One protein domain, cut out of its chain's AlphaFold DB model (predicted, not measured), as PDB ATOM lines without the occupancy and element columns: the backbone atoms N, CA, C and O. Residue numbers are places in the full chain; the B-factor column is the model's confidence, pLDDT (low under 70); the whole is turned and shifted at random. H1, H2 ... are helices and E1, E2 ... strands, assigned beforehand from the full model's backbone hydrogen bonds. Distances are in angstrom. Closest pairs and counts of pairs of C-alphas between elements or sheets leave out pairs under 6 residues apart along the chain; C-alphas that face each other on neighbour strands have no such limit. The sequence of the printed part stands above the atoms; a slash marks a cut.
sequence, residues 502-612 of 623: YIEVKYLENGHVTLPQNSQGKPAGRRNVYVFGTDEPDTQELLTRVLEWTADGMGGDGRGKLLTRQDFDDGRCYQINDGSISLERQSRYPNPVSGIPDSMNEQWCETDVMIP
ATOM      1  N   TYR A 502     169.026 187.103 182.497       94.12
ATOM      2  CA  TYR A 502     170.141 187.933 182.055       94.12
ATOM      3  C   TYR A 502     169.922 188.409 180.622       94.12
ATOM      4  O   TYR A 502     169.418 187.664 179.778       94.12
ATOM      5  N   ILE A 503     170.316 189.649 180.366       94.19
ATOM      6  CA  ILE A 503     170.404 190.240 179.036       94.19
ATOM      7  C   ILE A 503     171.813 190.788 178.820       94.19
ATOM      8  O   ILE A 503     172.477 191.195 179.770       94.19
ATOM      9  N   GLU A 504     172.238 190.824 177.564       90.31
ATOM     10  CA  GLU A 504     173.548 191.329 177.157       90.31
ATOM     11  C   GLU A 504     173.379 192.724 176.540       90.31
ATOM     12  O   GLU A 504     172.677 192.883 175.537       90.31
ATOM     13  N   VAL A 505     174.029 193.739 177.113       90.25
ATOM     14  CA  VAL A 505     174.144 195.077 176.510       90.25
ATOM     15  C   VAL A 505     175.458 195.132 175.743       90.25
ATOM     16  O   VAL A 505     176.518 195.019 176.356       90.25
ATOM     17  N   LYS A 506     175.399 195.287 174.414       88.06
ATOM     18  CA  LYS A 506     176.588 195.270 173.547       88.06
ATOM     19  C   LYS A 506     176.897 196.642 172.955       88.06
ATOM     20  O   LYS A 506     175.980 197.330 172.516       88.06
ATOM     21  N   TYR A 507     178.176 197.013 172.901       85.56
ATOM     22  CA  TYR A 507     178.635 198.325 172.424       85.56
ATOM     23  C   TYR A 507     180.012 198.271 171.737       85.56
ATOM     24  O   TYR A 507     180.804 197.346 171.942       85.56
ATOM     25  N   LEU A 508     180.291 199.291 170.915       73.06
ATOM     26  CA  LEU A 508     181.568 199.533 170.233       73.06
ATOM     27  C   LEU A 508     182.076 200.947 170.547       73.06
ATOM     28  O   LEU A 508     181.287 201.881 170.629       73.06
ATOM     29  N   GLU A 509     183.395 201.113 170.666       67.19
ATOM     30  CA  GLU A 509     184.049 202.419 170.836       67.19
ATOM     31  C   GLU A 509     185.376 202.431 170.057       67.19
ATOM     32  O   GLU A 509     186.422 202.065 170.587       67.19
ATOM     33  N   ASN A 510     185.317 202.808 168.777       65.06
ATOM     34  CA  ASN A 510     186.404 203.251 167.878       65.06
ATOM     35  C   ASN A 510     187.882 202.961 168.269       65.06
ATOM     36  O   ASN A 510     188.720 203.852 168.367       65.06
ATOM     37  N   GLY A 511     188.244 201.696 168.451       60.94
ATOM     38  CA  GLY A 511     189.590 201.183 168.697       60.94
ATOM     39  C   GLY A 511     190.056 201.285 170.148       60.94
ATOM     40  O   GLY A 511     191.169 200.881 170.469       60.94
ATOM     41  N   HIS A 512     189.229 201.783 171.056       69.94
ATOM     42  CA  HIS A 512     189.648 202.170 172.393       69.94
ATOM     43  C   HIS A 512     190.109 200.991 173.269       69.94
ATOM     44  O   HIS A 512     191.102 201.097 173.991       69.94
ATOM     45  N   VAL A 513     189.464 199.835 173.171       78.19
ATOM     46  CA  VAL A 513     189.866 198.647 173.943       78.19
ATOM     47  C   VAL A 513     191.113 197.959 173.359       78.19
ATOM     48  O   VAL A 513     191.888 197.330 174.076       78.19
ATOM     49  N   THR A 514     191.364 198.117 172.057       83.19
ATOM     50  CA  THR A 514     192.440 197.402 171.342       83.19
ATOM     51  C   THR A 514     193.669 198.257 171.025       83.19
ATOM     52  O   THR A 514     194.748 197.710 170.799       83.19
ATOM     53  N   LEU A 515     193.539 199.585 171.066       82.94
ATOM     54  CA  LEU A 515     194.602 200.573 170.858       82.94
ATOM     55  C   LEU A 515     194.699 201.528 172.064       82.94
ATOM     56  O   LEU A 515     194.525 202.745 171.920       82.94
ATOM     57  N   PRO A 516     194.982 201.017 173.280       73.69
ATOM     58  CA  PRO A 516     194.948 201.820 174.494       73.69
ATOM     59  C   PRO A 516     195.901 203.029 174.478       73.69
ATOM     60  O   PRO A 516     195.645 204.022 175.160       73.69
ATOM     61  N   GLN A 517     196.969 202.953 173.681       73.06
ATOM     62  CA  GLN A 517     197.989 203.982 173.484       73.06
ATOM     63  C   GLN A 517     197.481 205.267 172.816       73.06
ATOM     64  O   GLN A 517     198.084 206.317 173.018       73.06
ATOM     65  N   ASN A 518     196.369 205.216 172.075       71.81
ATOM     66  CA  ASN A 518     195.823 206.384 171.372       71.81
ATOM     67  C   ASN A 518     195.165 207.402 172.322       71.81
ATOM     68  O   ASN A 518     194.688 208.443 171.886       71.81
ATOM     69  N   SER A 519     195.121 207.126 173.629       60.38
ATOM     70  CA  SER A 519     194.496 207.993 174.633       60.38
ATOM     71  C   SER A 519     195.452 208.256 175.802       60.38
ATOM     72  O   SER A 519     195.287 207.701 176.891       60.38
ATOM     73  N   GLN A 520     196.479 209.086 175.582       56.81
ATOM     74  CA  GLN A 520     197.424 209.471 176.639       56.81
ATOM     75  C   GLN A 520     196.691 210.088 177.846       56.81
ATOM     76  O   GLN A 520     195.835 210.953 177.691       56.81
ATOM     77  N   GLY A 521     197.014 209.625 179.060       60.91
ATOM     78  CA  GLY A 521     196.443 210.129 180.320       60.91
ATOM     79  C   GLY A 521     195.206 209.389 180.852       60.91
ATOM     80  O   GLY A 521     194.822 209.625 181.998       60.91
ATOM     81  N   LYS A 522     194.598 208.461 180.093       57.69
ATOM     82  CA  LYS A 522     193.464 207.649 180.583       57.69
ATOM     83  C   LYS A 522     193.945 206.417 181.390       57.69
ATOM     84  O   LYS A 522     194.947 205.808 181.014       57.69
ATOM     85  N   PRO A 523     193.257 206.016 182.484       58.69
ATOM     86  CA  PRO A 523     193.632 204.842 183.283       58.69
ATOM     87  C   PRO A 523     193.614 203.526 182.484       58.69
ATOM     88  O   PRO A 523     192.760 203.334 181.615       58.69
ATOM     89  N   ALA A 524     194.506 202.589 182.829       53.91
ATOM     90  CA  ALA A 524     194.487 201.223 182.295       53.91
ATOM     91  C   ALA A 524     193.181 200.500 182.691       53.91
ATOM     92  O   ALA A 524     192.745 200.617 183.834       53.91
ATOM     93  N   GLY A 525     192.543 199.783 181.755       56.28
ATOM     94  CA  GLY A 525     191.276 199.064 181.989       56.28
ATOM     95  C   GLY A 525     189.984 199.890 181.845       56.28
ATOM     96  O   GLY A 525     188.912 199.374 182.109       56.28
ATOM     97  N   ARG A 526     190.069 201.166 181.436       60.00
ATOM     98  CA  ARG A 526     188.975 201.982 180.849       60.00
ATOM     99  C   ARG A 526     187.580 201.897 181.514       60.00
ATOM    100  O   ARG A 526     186.574 201.881 180.829       60.00
ATOM    101  N   ARG A 527     187.548 202.067 182.845       72.00
ATOM    102  CA  ARG A 527     186.369 202.372 183.699       72.00
ATOM    103  C   ARG A 527     185.241 201.321 183.671       72.00
ATOM    104  O   ARG A 527     185.311 200.309 182.994       72.00
ATOM    105  N   ASN A 528     184.245 201.550 184.531       84.88
ATOM    106  CA  ASN A 528     183.085 200.680 184.693       84.88
ATOM    107  C   ASN A 528     181.904 201.209 183.865       84.88
ATOM    108  O   ASN A 528     181.675 202.420 183.860       84.88
ATOM    109  N   VAL A 529     181.133 200.310 183.260       89.00
ATOM    110  CA  VAL A 529     179.769 200.555 182.787       89.00
ATOM    111  C   VAL A 529     178.815 200.354 183.955       89.00
ATOM    112  O   VAL A 529     178.868 199.332 184.640       89.00
ATOM    113  N   TYR A 530     177.955 201.340 184.182       92.19
ATOM    114  CA  TYR A 530     176.883 201.288 185.167       92.19
ATOM    115  C   TYR A 530     175.566 201.215 184.407       92.19
ATOM    116  O   TYR A 530     175.298 202.091 183.587       92.19
ATOM    117  N   VAL A 531     174.765 200.185 184.666       94.69
ATOM    118  CA  VAL A 531     173.426 200.060 184.076       94.69
ATOM    119  C   VAL A 531     172.406 200.243 185.177       94.69
ATOM    120  O   VAL A 531     172.463 199.558 186.200       94.69
ATOM    121  N   PHE A 532     171.484 201.167 184.958       95.69
ATOM    122  CA  PHE A 532     170.384 201.459 185.861       95.69
ATOM    123  C   PHE A 532     169.085 200.902 185.280       95.69
ATOM    124  O   PHE A 532     169.070 200.390 184.166       95.69
ATOM    125  N   GLY A 533     168.002 200.928 186.048       94.06
ATOM    126  CA  GLY A 533     166.694 200.619 185.493       94.06
ATOM    127  C   GLY A 533     165.530 200.996 186.393       94.06
ATOM    128  O   GLY A 533     165.680 201.147 187.609       94.06
ATOM    129  N   THR A 534     164.361 201.148 185.775       93.56
ATOM    130  CA  THR A 534     163.120 201.599 186.411       93.56
ATOM    131  C   THR A 534     161.876 201.055 185.697       93.56
ATOM    132  O   THR A 534     161.844 200.904 184.472       93.56
ATOM    133  N   ASP A 535     160.831 200.760 186.468       90.38
ATOM    134  CA  ASP A 535     159.461 200.513 186.005       90.38
ATOM    135  C   ASP A 535     158.577 201.778 186.036       90.38
ATOM    136  O   ASP A 535     157.437 201.743 185.565       90.38
ATOM    137  N   GLU A 536     159.116 202.911 186.495       91.12
ATOM    138  CA  GLU A 536     158.470 204.226 186.579       91.12
ATOM    139  C   GLU A 536     159.225 205.286 185.740       91.12
ATOM    140  O   GLU A 536     159.721 206.276 186.286       91.12
ATOM    141  N   PRO A 537     159.345 205.113 184.405       87.12
ATOM    142  CA  PRO A 537     160.138 206.015 183.574       87.12
ATOM    143  C   PRO A 537     159.546 207.430 183.524       87.12
ATOM    144  O   PRO A 537     158.337 207.612 183.355       87.12
ATOM    145  N   ASP A 538     160.420 208.435 183.580       82.25
ATOM    146  CA  ASP A 538     160.068 209.852 183.493       82.25
ATOM    147  C   ASP A 538     160.720 210.507 182.275       82.25
ATOM    148  O   ASP A 538     161.929 210.442 182.067       82.25
ATOM    149  N   THR A 539     159.907 211.179 181.460       77.31
ATOM    150  CA  THR A 539     160.369 211.901 180.264       77.31
ATOM    151  C   THR A 539     161.225 213.135 180.570       77.31
ATOM    152  O   THR A 539     161.776 213.724 179.646       77.31
ATOM    153  N   GLN A 540     161.292 213.563 181.832       79.00
ATOM    154  CA  GLN A 540     162.115 214.681 182.306       79.00
ATOM    155  C   GLN A 540     163.242 214.203 183.241       79.00
ATOM    156  O   GLN A 540     163.740 214.984 184.057       79.00
ATOM    157  N   GLU A 541     163.612 212.917 183.176       83.50
ATOM    158  CA  GLU A 541     164.642 212.351 184.045       83.50
ATOM    159  C   GLU A 541     166.022 212.967 183.777       83.50
ATOM    160  O   GLU A 541     166.428 213.164 182.631       83.50
ATOM    161  N   LEU A 542     166.756 213.271 184.850       84.25
ATOM    162  CA  LEU A 542     168.089 213.866 184.766       84.25
ATOM    163  C   LEU A 542     169.145 212.827 185.132       84.25
ATOM    164  O   LEU A 542     169.041 212.166 186.165       84.25
ATOM    165  N   LEU A 543     170.231 212.760 184.355       86.06
ATOM    166  CA  LEU A 543     171.340 211.831 184.605       86.06
ATOM    167  C   LEU A 543     171.878 211.934 186.040       86.06
ATOM    168  O   LEU A 543     172.164 210.923 186.672       86.06
ATOM    169  N   THR A 544     171.969 213.146 186.592       87.19
ATOM    170  CA  THR A 544     172.446 213.358 187.966       87.19
ATOM    171  C   THR A 544     171.576 212.675 189.018       87.19
ATOM    172  O   THR A 544     172.111 212.287 190.046       87.19
ATOM    173  N   ARG A 545     170.269 212.501 188.773       86.12
ATOM    174  CA  ARG A 545     169.357 211.782 189.680       86.12
ATOM    175  C   ARG A 545     169.486 210.273 189.523       86.12
ATOM    176  O   ARG A 545     169.571 209.569 190.521       86.12
ATOM    177  N   VAL A 546     169.584 209.788 188.286       91.75
ATOM    178  CA  VAL A 546     169.808 208.361 187.995       91.75
ATOM    179  C   VAL A 546     171.099 207.868 188.652       91.75
ATOM    180  O   VAL A 546     171.124 206.795 189.246       91.75
ATOM    181  N   LEU A 547     172.160 208.683 188.629       91.62
ATOM    182  CA  LEU A 547     173.441 208.362 189.267       91.62
ATOM    183  C   LEU A 547     173.373 208.259 190.803       91.62
ATOM    184  O   LEU A 547     174.301 207.718 191.407       91.62
ATOM    185  N   GLU A 548     172.309 208.754 191.441       93.88
ATOM    186  CA  GLU A 548     172.072 208.595 192.881       93.88
ATOM    187  C   GLU A 548     171.363 207.276 193.222       93.88
ATOM    188  O   GLU A 548     171.338 206.891 194.395       93.88
ATOM    189  N   TRP A 549     170.802 206.563 192.236       95.81
ATOM    190  CA  TRP A 549     170.138 205.283 192.465       95.81
ATOM    191  C   TRP A 549     171.131 204.211 192.913       95.81
ATOM    192  O   TRP A 549     172.209 204.010 192.351       95.81
ATOM    193  N   THR A 550     170.740 203.476 193.944       95.25
ATOM    194  CA  THR A 550     171.544 202.415 194.552       95.25
ATOM    195  C   THR A 550     170.979 201.044 194.203       95.25
ATOM    196  O   THR A 550     169.834 200.906 193.773       95.25
ATOM    197  N   ALA A 551     171.788 199.995 194.368       92.62
ATOM    198  CA  ALA A 551     171.388 198.630 194.015       92.62
ATOM    199  C   ALA A 551     170.202 198.098 194.847       92.62
ATOM    200  O   ALA A 551     169.462 197.233 194.388       92.62
ATOM    201  N   ASP A 552     169.992 198.627 196.055       92.44
ATOM    202  CA  ASP A 552     168.837 198.316 196.907       92.44
ATOM    203  C   ASP A 552     167.570 199.122 196.549       92.44
ATOM    204  O   ASP A 552     166.517 198.888 197.140       92.44
ATOM    205  N   GLY A 553     167.657 200.046 195.585       91.12
ATOM    206  CA  GLY A 553     166.559 200.915 195.155       91.12
ATOM    207  C   GLY A 553     166.175 202.015 196.138       91.12
ATOM    208  O   GLY A 553     165.102 202.592 196.006       91.12
ATOM    209  N   MET A 554     167.020 202.299 197.132       92.25
ATOM    210  CA  MET A 554     166.752 203.317 198.158       92.25
ATOM    211  C   MET A 554     167.437 204.664 197.878       92.25
ATOM    212  O   MET A 554     167.224 205.629 198.610       92.25
ATOM    213  N   GLY A 555     168.294 204.721 196.861       89.81
ATOM    214  CA  GLY A 555     169.051 205.901 196.460       89.81
ATOM    215  C   GLY A 555     168.250 206.862 195.581       89.81
ATOM    216  O   GLY A 555     167.271 206.473 194.945       89.81
ATOM    217  N   GLY A 556     168.681 208.122 195.538       89.31
ATOM    218  CA  GLY A 556     168.006 209.186 194.794       89.31
ATOM    219  C   GLY A 556     166.553 209.374 195.237       89.31
ATOM    220  O   GLY A 556     166.257 209.538 196.420       89.31
ATOM    221  N   ASP A 557     165.639 209.345 194.274       89.12
ATOM    222  CA  ASP A 557     164.193 209.471 194.481       89.12
ATOM    223  C   ASP A 557     163.465 208.128 194.689       89.12
ATOM    224  O   ASP A 557     162.241 208.110 194.830       89.12
ATOM    225  N   GLY A 558     164.202 207.011 194.715       89.69
ATOM    226  CA  GLY A 558     163.663 205.667 194.922       89.69
ATOM    227  C   GLY A 558     162.872 205.086 193.745       89.69
ATOM    228  O   GLY A 558     162.287 204.016 193.899       89.69
ATOM    229  N   ARG A 559     162.842 205.751 192.579       92.06
ATOM    230  CA  ARG A 559     162.121 205.259 191.387       92.06
ATOM    231  C   ARG A 559     162.920 204.264 190.551       92.06
ATOM    232  O   ARG A 559     162.362 203.638 189.654       92.06
ATOM    233  N   GLY A 560     164.212 204.093 190.811       93.75
ATOM    234  CA  GLY A 560     165.053 203.179 190.046       93.75
ATOM    235  C   GLY A 560     166.167 202.548 190.866       93.75
ATOM    236  O   GLY A 560     166.331 202.808 192.059       93.75
ATOM    237  N   LYS A 561     166.912 201.649 190.221       95.19
ATOM    238  CA  LYS A 561     167.960 200.840 190.854       95.19
ATOM    239  C   LYS A 561     169.206 200.799 189.976       95.19
ATOM    240  O   LYS A 561     169.106 200.804 188.752       95.19
ATOM    241  N   LEU A 562     170.377 200.687 190.600       96.19
ATOM    242  CA  LEU A 562     171.597 200.262 189.909       96.19
ATOM    243  C   LEU A 562     171.551 198.739 189.716       96.19
ATOM    244  O   LEU A 562     171.575 197.998 190.696       96.19
ATOM    245  N   LEU A 563     171.501 198.270 188.471       95.88
ATOM    246  CA  LEU A 563     171.363 196.848 188.140       95.88
ATOM    247  C   LEU A 563     172.704 196.133 188.044       95.88
ATOM    248  O   LEU A 563     172.841 195.002 188.506       95.88
ATOM    249  N   THR A 564     173.702 196.775 187.439       94.56
ATOM    250  CA  THR A 564     175.040 196.193 187.336       94.56
ATOM    251  C   THR A 564     176.117 197.254 187.221       94.56
ATOM    252  O   THR A 564     175.879 198.385 186.793       94.56
ATOM    253  N   ARG A 565     177.325 196.851 187.603       93.12
ATOM    254  CA  ARG A 565     178.559 197.603 187.428       93.12
ATOM    255  C   ARG A 565     179.619 196.622 186.944       93.12
ATOM    256  O   ARG A 565     180.060 195.785 187.730       93.12
ATOM    257  N   GLN A 566     180.017 196.731 185.684       90.88
ATOM    258  CA  GLN A 566     181.019 195.853 185.076       90.88
ATOM    259  C   GLN A 566     182.136 196.666 184.439       90.88
ATOM    260  O   GLN A 566     181.947 197.844 184.149       90.88
ATOM    261  N   ASP A 567     183.299 196.055 184.233       87.56
ATOM    262  CA  ASP A 567     184.374 196.695 183.481       87.56
ATOM    263  C   ASP A 567     183.947 196.879 182.018       87.56
ATOM    264  O   ASP A 567     183.298 196.016 181.434       87.56
ATOM    265  N   PHE A 568     184.301 198.023 181.435       85.38
ATOM    266  CA  PHE A 568     183.996 198.339 180.037       85.38
ATOM    267  C   PHE A 568     184.716 197.403 179.053       85.38
ATOM    268  O   PHE A 568     184.188 197.056 177.999       85.38
ATOM    269  N   ASP A 569     185.944 197.001 179.393       87.81
ATOM    270  CA  ASP A 569     186.677 195.970 178.665       87.81
ATOM    271  C   ASP A 569     186.323 194.596 179.240       87.81
ATOM    272  O   ASP A 569     186.853 194.189 180.275       87.81
ATOM    273  N   ASP A 570     185.462 193.859 178.538       87.06
ATOM    274  CA  ASP A 570     185.054 192.502 178.918       87.06
ATOM    275  C   ASP A 570     186.165 191.447 178.705       87.06
ATOM    276  O   ASP A 570     185.980 190.253 178.958       87.06
ATOM    277  N   GLY A 571     187.332 191.872 178.201       88.75
ATOM    278  CA  GLY A 571     188.502 191.038 177.944       88.75
ATOM    279  C   GLY A 571     188.406 190.174 176.684       88.75
ATOM    280  O   GLY A 571     189.374 189.480 176.354       88.75
ATOM    281  N   ARG A 572     187.274 190.205 175.973       90.12
ATOM    282  CA  ARG A 572     186.991 189.374 174.792       90.12
ATOM    283  C   ARG A 572     186.799 190.212 173.538       90.12
ATOM    284  O   ARG A 572     187.217 189.777 172.470       90.12
ATOM    285  N   CYS A 573     186.194 191.390 173.664       89.88
ATOM    286  CA  CYS A 573     185.855 192.261 172.550       89.88
ATOM    287  C   CYS A 573     187.080 192.801 171.812       89.88
ATOM    288  O   CYS A 573     188.152 193.003 172.389       89.88
ATOM    289  N   TYR A 574     186.934 193.043 170.516       89.31
ATOM    290  CA  TYR A 574     187.970 193.646 169.693       89.31
ATOM    291  C   TYR A 574     187.373 194.304 168.459       89.31
ATOM    292  O   TYR A 574     186.434 193.798 167.851       89.31
ATOM    293  N   GLN A 575     188.015 195.391 168.054       87.06
ATOM    294  CA  GLN A 575     187.855 195.978 166.730       87.06
ATOM    295  C   GLN A 575     189.035 195.563 165.872       87.06
ATOM    296  O   GLN A 575     190.152 195.438 166.387       87.06
ATOM    297  N   ILE A 576     188.793 195.279 164.597       86.56
ATOM    298  CA  ILE A 576     189.802 194.680 163.724       86.56
ATOM    299  C   ILE A 576     190.824 195.760 163.367       86.56
ATOM    300  O   ILE A 576     190.513 196.748 162.711       86.56
ATOM    301  N   ASN A 577     192.057 195.579 163.831       85.88
ATOM    302  CA  ASN A 577     193.195 196.434 163.512       85.88
ATOM    303  C   ASN A 577     194.513 195.671 163.705       85.88
ATOM    304  O   ASN A 577     194.528 194.550 164.215       85.88
ATOM    305  N   ASP A 578     195.621 196.314 163.339       86.75
ATOM    306  CA  ASP A 578     196.966 195.726 163.404       86.75
ATOM    307  C   ASP A 578     197.613 195.807 164.806       86.75
ATOM    308  O   ASP A 578     198.789 195.485 164.985       86.75
ATOM    309  N   GLY A 579     196.870 196.253 165.825       84.88
ATOM    310  CA  GLY A 579     197.329 196.323 167.210       84.88
ATOM    311  C   GLY A 579     197.456 194.940 167.855       84.88
ATOM    312  O   GLY A 579     196.644 194.045 167.624       84.88
ATOM    313  N   SER A 580     198.447 194.762 168.737       90.50
ATOM    314  CA  SER A 580     198.734 193.462 169.368       90.50
ATOM    315  C   SER A 580     197.548 192.877 170.145       90.50
ATOM    316  O   SER A 580     197.322 191.672 170.075       90.50
ATOM    317  N   ILE A 581     196.768 193.716 170.839       89.69
ATOM    318  CA  ILE A 581     195.579 193.288 171.601       89.69
ATOM    319  C   ILE A 581     194.476 192.798 170.655       89.69
ATOM    320  O   ILE A 581     193.859 191.770 170.923       89.69
ATOM    321  N   SER A 582     194.249 193.498 169.537       90.12
ATOM    322  CA  SER A 582     193.269 193.075 168.530       90.12
ATOM    323  C   SER A 582     193.658 191.730 167.920       90.12
ATOM    324  O   SER A 582     192.849 190.807 167.909       90.12
ATOM    325  N   LEU A 583     194.916 191.580 167.492       91.56
ATOM    326  CA  LEU A 583     195.418 190.337 166.899       91.56
ATOM    327  C   LEU A 583     195.356 189.149 167.876       91.56
ATOM    328  O   LEU A 583     194.978 188.044 167.483       91.56
ATOM    329  N   GLU A 584     195.684 189.362 169.157       93.81
ATOM    330  CA  GLU A 584     195.562 188.326 170.191       93.81
ATOM    331  C   GLU A 584     194.099 187.901 170.388       93.81
ATOM    332  O   GLU A 584     193.795 186.705 170.403       93.81
ATOM    333  N   ARG A 585     193.178 188.865 170.509       92.62
ATOM    334  CA  ARG A 585     191.760 188.578 170.757       92.62
ATOM    335  C   ARG A 585     191.052 187.983 169.543       92.62
ATOM    336  O   ARG A 585     190.273 187.061 169.734       92.62
ATOM    337  N   GLN A 586     191.385 188.394 168.320       91.06
ATOM    338  CA  GLN A 586     190.904 187.752 167.085       91.06
ATOM    339  C   GLN A 586     191.281 186.264 167.027       91.06
ATOM    340  O   GLN A 586     190.474 185.425 166.635       91.06
ATOM    341  N   SER A 587     192.499 185.926 167.460       89.12
ATOM    342  CA  SER A 587     192.966 184.536 167.538       89.12
ATOM    343  C   SER A 587     192.252 183.743 168.641       89.12
ATOM    344  O   SER A 587     191.893 182.580 168.456       89.12
ATOM    345  N   ARG A 588     192.027 184.371 169.801       93.31
ATOM    346  CA  ARG A 588     191.456 183.717 170.986       93.31
ATOM    347  C   ARG A 588     189.926 183.617 170.967       93.31
ATOM    348  O   ARG A 588     189.380 182.661 171.515       93.31
ATOM    349  N   TYR A 589     189.255 184.585 170.350       91.38
ATOM    350  CA  TYR A 589     187.801 184.753 170.309       91.38
ATOM    351  C   TYR A 589     187.328 185.044 168.871       91.38
ATOM    352  O   TYR A 589     186.808 186.123 168.597       91.38
ATOM    353  N   PRO A 590     187.518 184.120 167.917       87.50
ATOM    354  CA  PRO A 590     187.156 184.366 166.522       87.50
ATOM    355  C   PRO A 590     185.646 184.611 166.363       87.50
ATOM    356  O   PRO A 590     184.838 183.832 166.871       87.50
ATOM    357  N   ASN A 591     185.272 185.656 165.620       86.31
ATOM    358  CA  ASN A 591     183.885 186.021 165.313       86.31
ATOM    359  C   ASN A 591     183.633 185.996 163.791       86.31
ATOM    360  O   ASN A 591     183.594 187.045 163.150       86.31
ATOM    361  N   PRO A 592     183.522 184.815 163.160       84.88
ATOM    362  CA  PRO A 592     183.370 184.722 161.711       84.88
ATOM    363  C   PRO A 592     181.987 185.183 161.236       84.88
ATOM    364  O   PRO A 592     180.975 184.966 161.905       84.88
ATOM    365  N   VAL A 593     181.914 185.745 160.025       77.12
ATOM    366  CA  VAL A 593     180.628 186.030 159.377       77.12
ATOM    367  C   VAL A 593     179.957 184.705 159.027       77.12
ATOM    368  O   VAL A 593     180.517 183.857 158.325       77.12
ATOM    369  N   SER A 594     178.724 184.528 159.499       74.19
ATOM    370  CA  SER A 594     177.947 183.318 159.232       74.19
ATOM    371  C   SER A 594     177.818 183.066 157.724       74.19
ATOM    372  O   SER A 594     177.326 183.912 156.979       74.19
ATOM    373  N   GLY A 595     178.270 181.895 157.272       74.25
ATOM    374  CA  GLY A 595     178.198 181.482 155.868       74.25
ATOM    375  C   GLY A 595     179.341 181.961 154.966       74.25
ATOM    376  O   GLY A 595     179.345 181.588 153.794       74.25
ATOM    377  N   ILE A 596     180.324 182.715 155.480       75.31
ATOM    378  CA  ILE A 596     181.500 183.154 154.711       75.31
ATOM    379  C   ILE A 596     182.770 182.533 155.321       75.31
ATOM    380  O   ILE A 596     183.198 182.959 156.398       75.31
ATOM    381  N   PRO A 597     183.390 181.536 154.660       73.12
ATOM    382  CA  PRO A 597     184.663 180.967 155.098       73.12
ATOM    383  C   PRO A 597     185.748 182.044 155.206       73.12
ATOM    384  O   PRO A 597     185.786 182.957 154.384       73.12
ATOM    385  N   ASP A 598     186.617 181.927 156.211       74.44
ATOM    386  CA  ASP A 598     187.777 182.806 156.444       74.44
ATOM    387  C   ASP A 598     187.456 184.296 156.685       74.44
ATOM    388  O   ASP A 598     188.349 185.143 156.671       74.44
ATOM    389  N   SER A 599     186.189 184.631 156.939       77.69
ATOM    390  CA  SER A 599     185.773 185.978 157.339       77.69
ATOM    391  C   SER A 599     185.948 186.211 158.843       77.69
ATOM    392  O   SER A 599     185.891 185.273 159.638       77.69
ATOM    393  N   MET A 600     186.123 187.475 159.233       78.56
ATOM    394  CA  MET A 600     186.194 187.910 160.629       78.56
ATOM    395  C   MET A 600     185.410 189.215 160.789       78.56
ATOM    396  O   MET A 600     185.623 190.153 160.023       78.56
ATOM    397  N   ASN A 601     184.517 189.265 161.772       84.06
ATOM    398  CA  ASN A 601     183.843 190.470 162.242       84.06
ATOM    399  C   ASN A 601     184.487 190.961 163.538       84.06
ATOM    400  O   ASN A 601     185.124 190.205 164.271       84.06
ATOM    401  N   GLU A 602     184.267 192.232 163.848       88.75
ATOM    402  CA  GLU A 602     184.584 192.781 165.165       88.75
ATOM    403  C   GLU A 602     183.723 192.107 166.245       88.75
ATOM    404  O   GLU A 602     182.558 191.775 166.013       88.75
ATOM    405  N   GLN A 603     184.286 191.907 167.434       88.00
ATOM    406  CA  GLN A 603     183.562 191.408 168.601       88.00
ATOM    407  C   GLN A 603     183.224 192.597 169.504       88.00
ATOM    408  O   GLN A 603     184.127 193.297 169.957       88.00
ATOM    409  N   TRP A 604     181.938 192.826 169.768       89.50
ATOM    410  CA  TRP A 604     181.469 193.958 170.575       89.50
ATOM    411  C   TRP A 604     181.714 193.694 172.061       89.50
ATOM    412  O   TRP A 604     181.680 192.539 172.490       89.50
ATOM    413  N   CYS A 605     181.966 194.752 172.832       88.88
ATOM    414  CA  CYS A 605     182.065 194.644 174.287       88.88
ATOM    415  C   CYS A 605     180.672 194.447 174.874       88.88
ATOM    416  O   CYS A 605     179.680 194.870 174.277       88.88
ATOM    417  N   GLU A 606     180.601 193.757 176.005       91.56
ATOM    418  CA  GLU A 606     179.361 193.233 176.559       91.56
ATOM    419  C   GLU A 606     179.267 193.544 178.049       91.56
ATOM    420  O   GLU A 606     180.252 193.499 178.785       91.56
ATOM    421  N   THR A 607     178.064 193.866 178.502       92.81
ATOM    422  CA  THR A 607     177.745 194.014 179.918       92.81
ATOM    423  C   THR A 607     176.476 193.239 180.220       92.81
ATOM    424  O   THR A 607     175.411 193.536 179.674       92.81
ATOM    425  N   ASP A 608     176.598 192.256 181.108       93.81
ATOM    426  CA  ASP A 608     175.480 191.407 181.510       93.81
ATOM    427  C   ASP A 608     174.615 192.093 182.571       93.81
ATOM    428  O   ASP A 608     175.089 192.540 183.623       93.81
ATOM    429  N   VAL A 609     173.311 192.138 182.321       95.25
ATOM    430  CA  VAL A 609     172.332 192.772 183.204       95.25
ATOM    431  C   VAL A 609     171.301 191.738 183.617       95.25
ATOM    432  O   VAL A 609     170.623 191.156 182.772       95.25
ATOM    433  N   MET A 610     171.164 191.514 184.923       94.75
ATOM    434  CA  MET A 610     170.076 190.702 185.458       94.75
ATOM    435  C   MET A 610     168.832 191.572 185.617       94.75
ATOM    436  O   MET A 610     168.854 192.584 186.318       94.75
ATOM    437  N   ILE A 611     167.740 191.171 184.978       94.31
ATOM    438  CA  ILE A 611     166.451 191.844 185.113       94.31
ATOM    439  C   ILE A 611     165.862 191.537 186.497       94.31
ATOM    440  O   ILE A 611     165.863 190.366 186.884       94.31
ATOM    441  N   PRO A 612     165.336 192.532 187.240       92.31
ATOM    442  CA  PRO A 612     164.803 192.299 188.580       92.31
ATOM    443  C   PRO A 612     163.732 191.201 188.623       92.31
ATOM    444  O   PRO A 612     162.896 191.075 187.726       92.31
TER     445      PRO A 612
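What this domain is: This is residues 502 to 612 of the 623 residues of an uncharacterized protein of Stachybotrys chartarum IBT 40288 (UniProt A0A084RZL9). Little regular structure is seen: two two-stranded antiparallel ribbons, E1 with E4 and E2 with E3, form the middle, and long loops and two small helices, H1 and H2, lie toward opposite ends. Residues 518 to 523 stick out. The printed part has 111 residues, ordered E1 E2 H1 E3 H2 E4, mixed in class, with 38 residues in named elements. It is loose, radius of gyration of the C-alphas 17.4 A, spanning 51 by 39 by 23 A.

Where its parts are: E1, residues 502 to 507, begins at C-alpha (170.141, 187.933, 182.055). E2 is 528 to 533, H1 543 to 546, E3 561 to 567, 18.5 A long, and H2 580 to 588, 12.3 A. E4, 605 to 610, ends at (170.076, 190.702, 185.458).

How they stand to each other: E1 and E4 are antiparallel, 153 degrees, with N 503 and O 609 2.9 A apart, within hydrogen-bond range. E2 and E3 are antiparallel, 159 degrees, with N 529 and O 566 at 2.7 A. The closest C-alphas of E3 and E4, Thr 564 and Val 609, are 6.0 A apart. H1 and H2 are apart. In H2 every O i to N i+4 pair is within range; H1 is too short for one.

The domain as a whole: The farthest C-alphas, Asp 557 and Pro 597, are 52.7 A apart. The printed part has no cut. The links are long except E2 to H1, which is short. Residues 509 to 512 and 519 to 526 have pLDDT under 70.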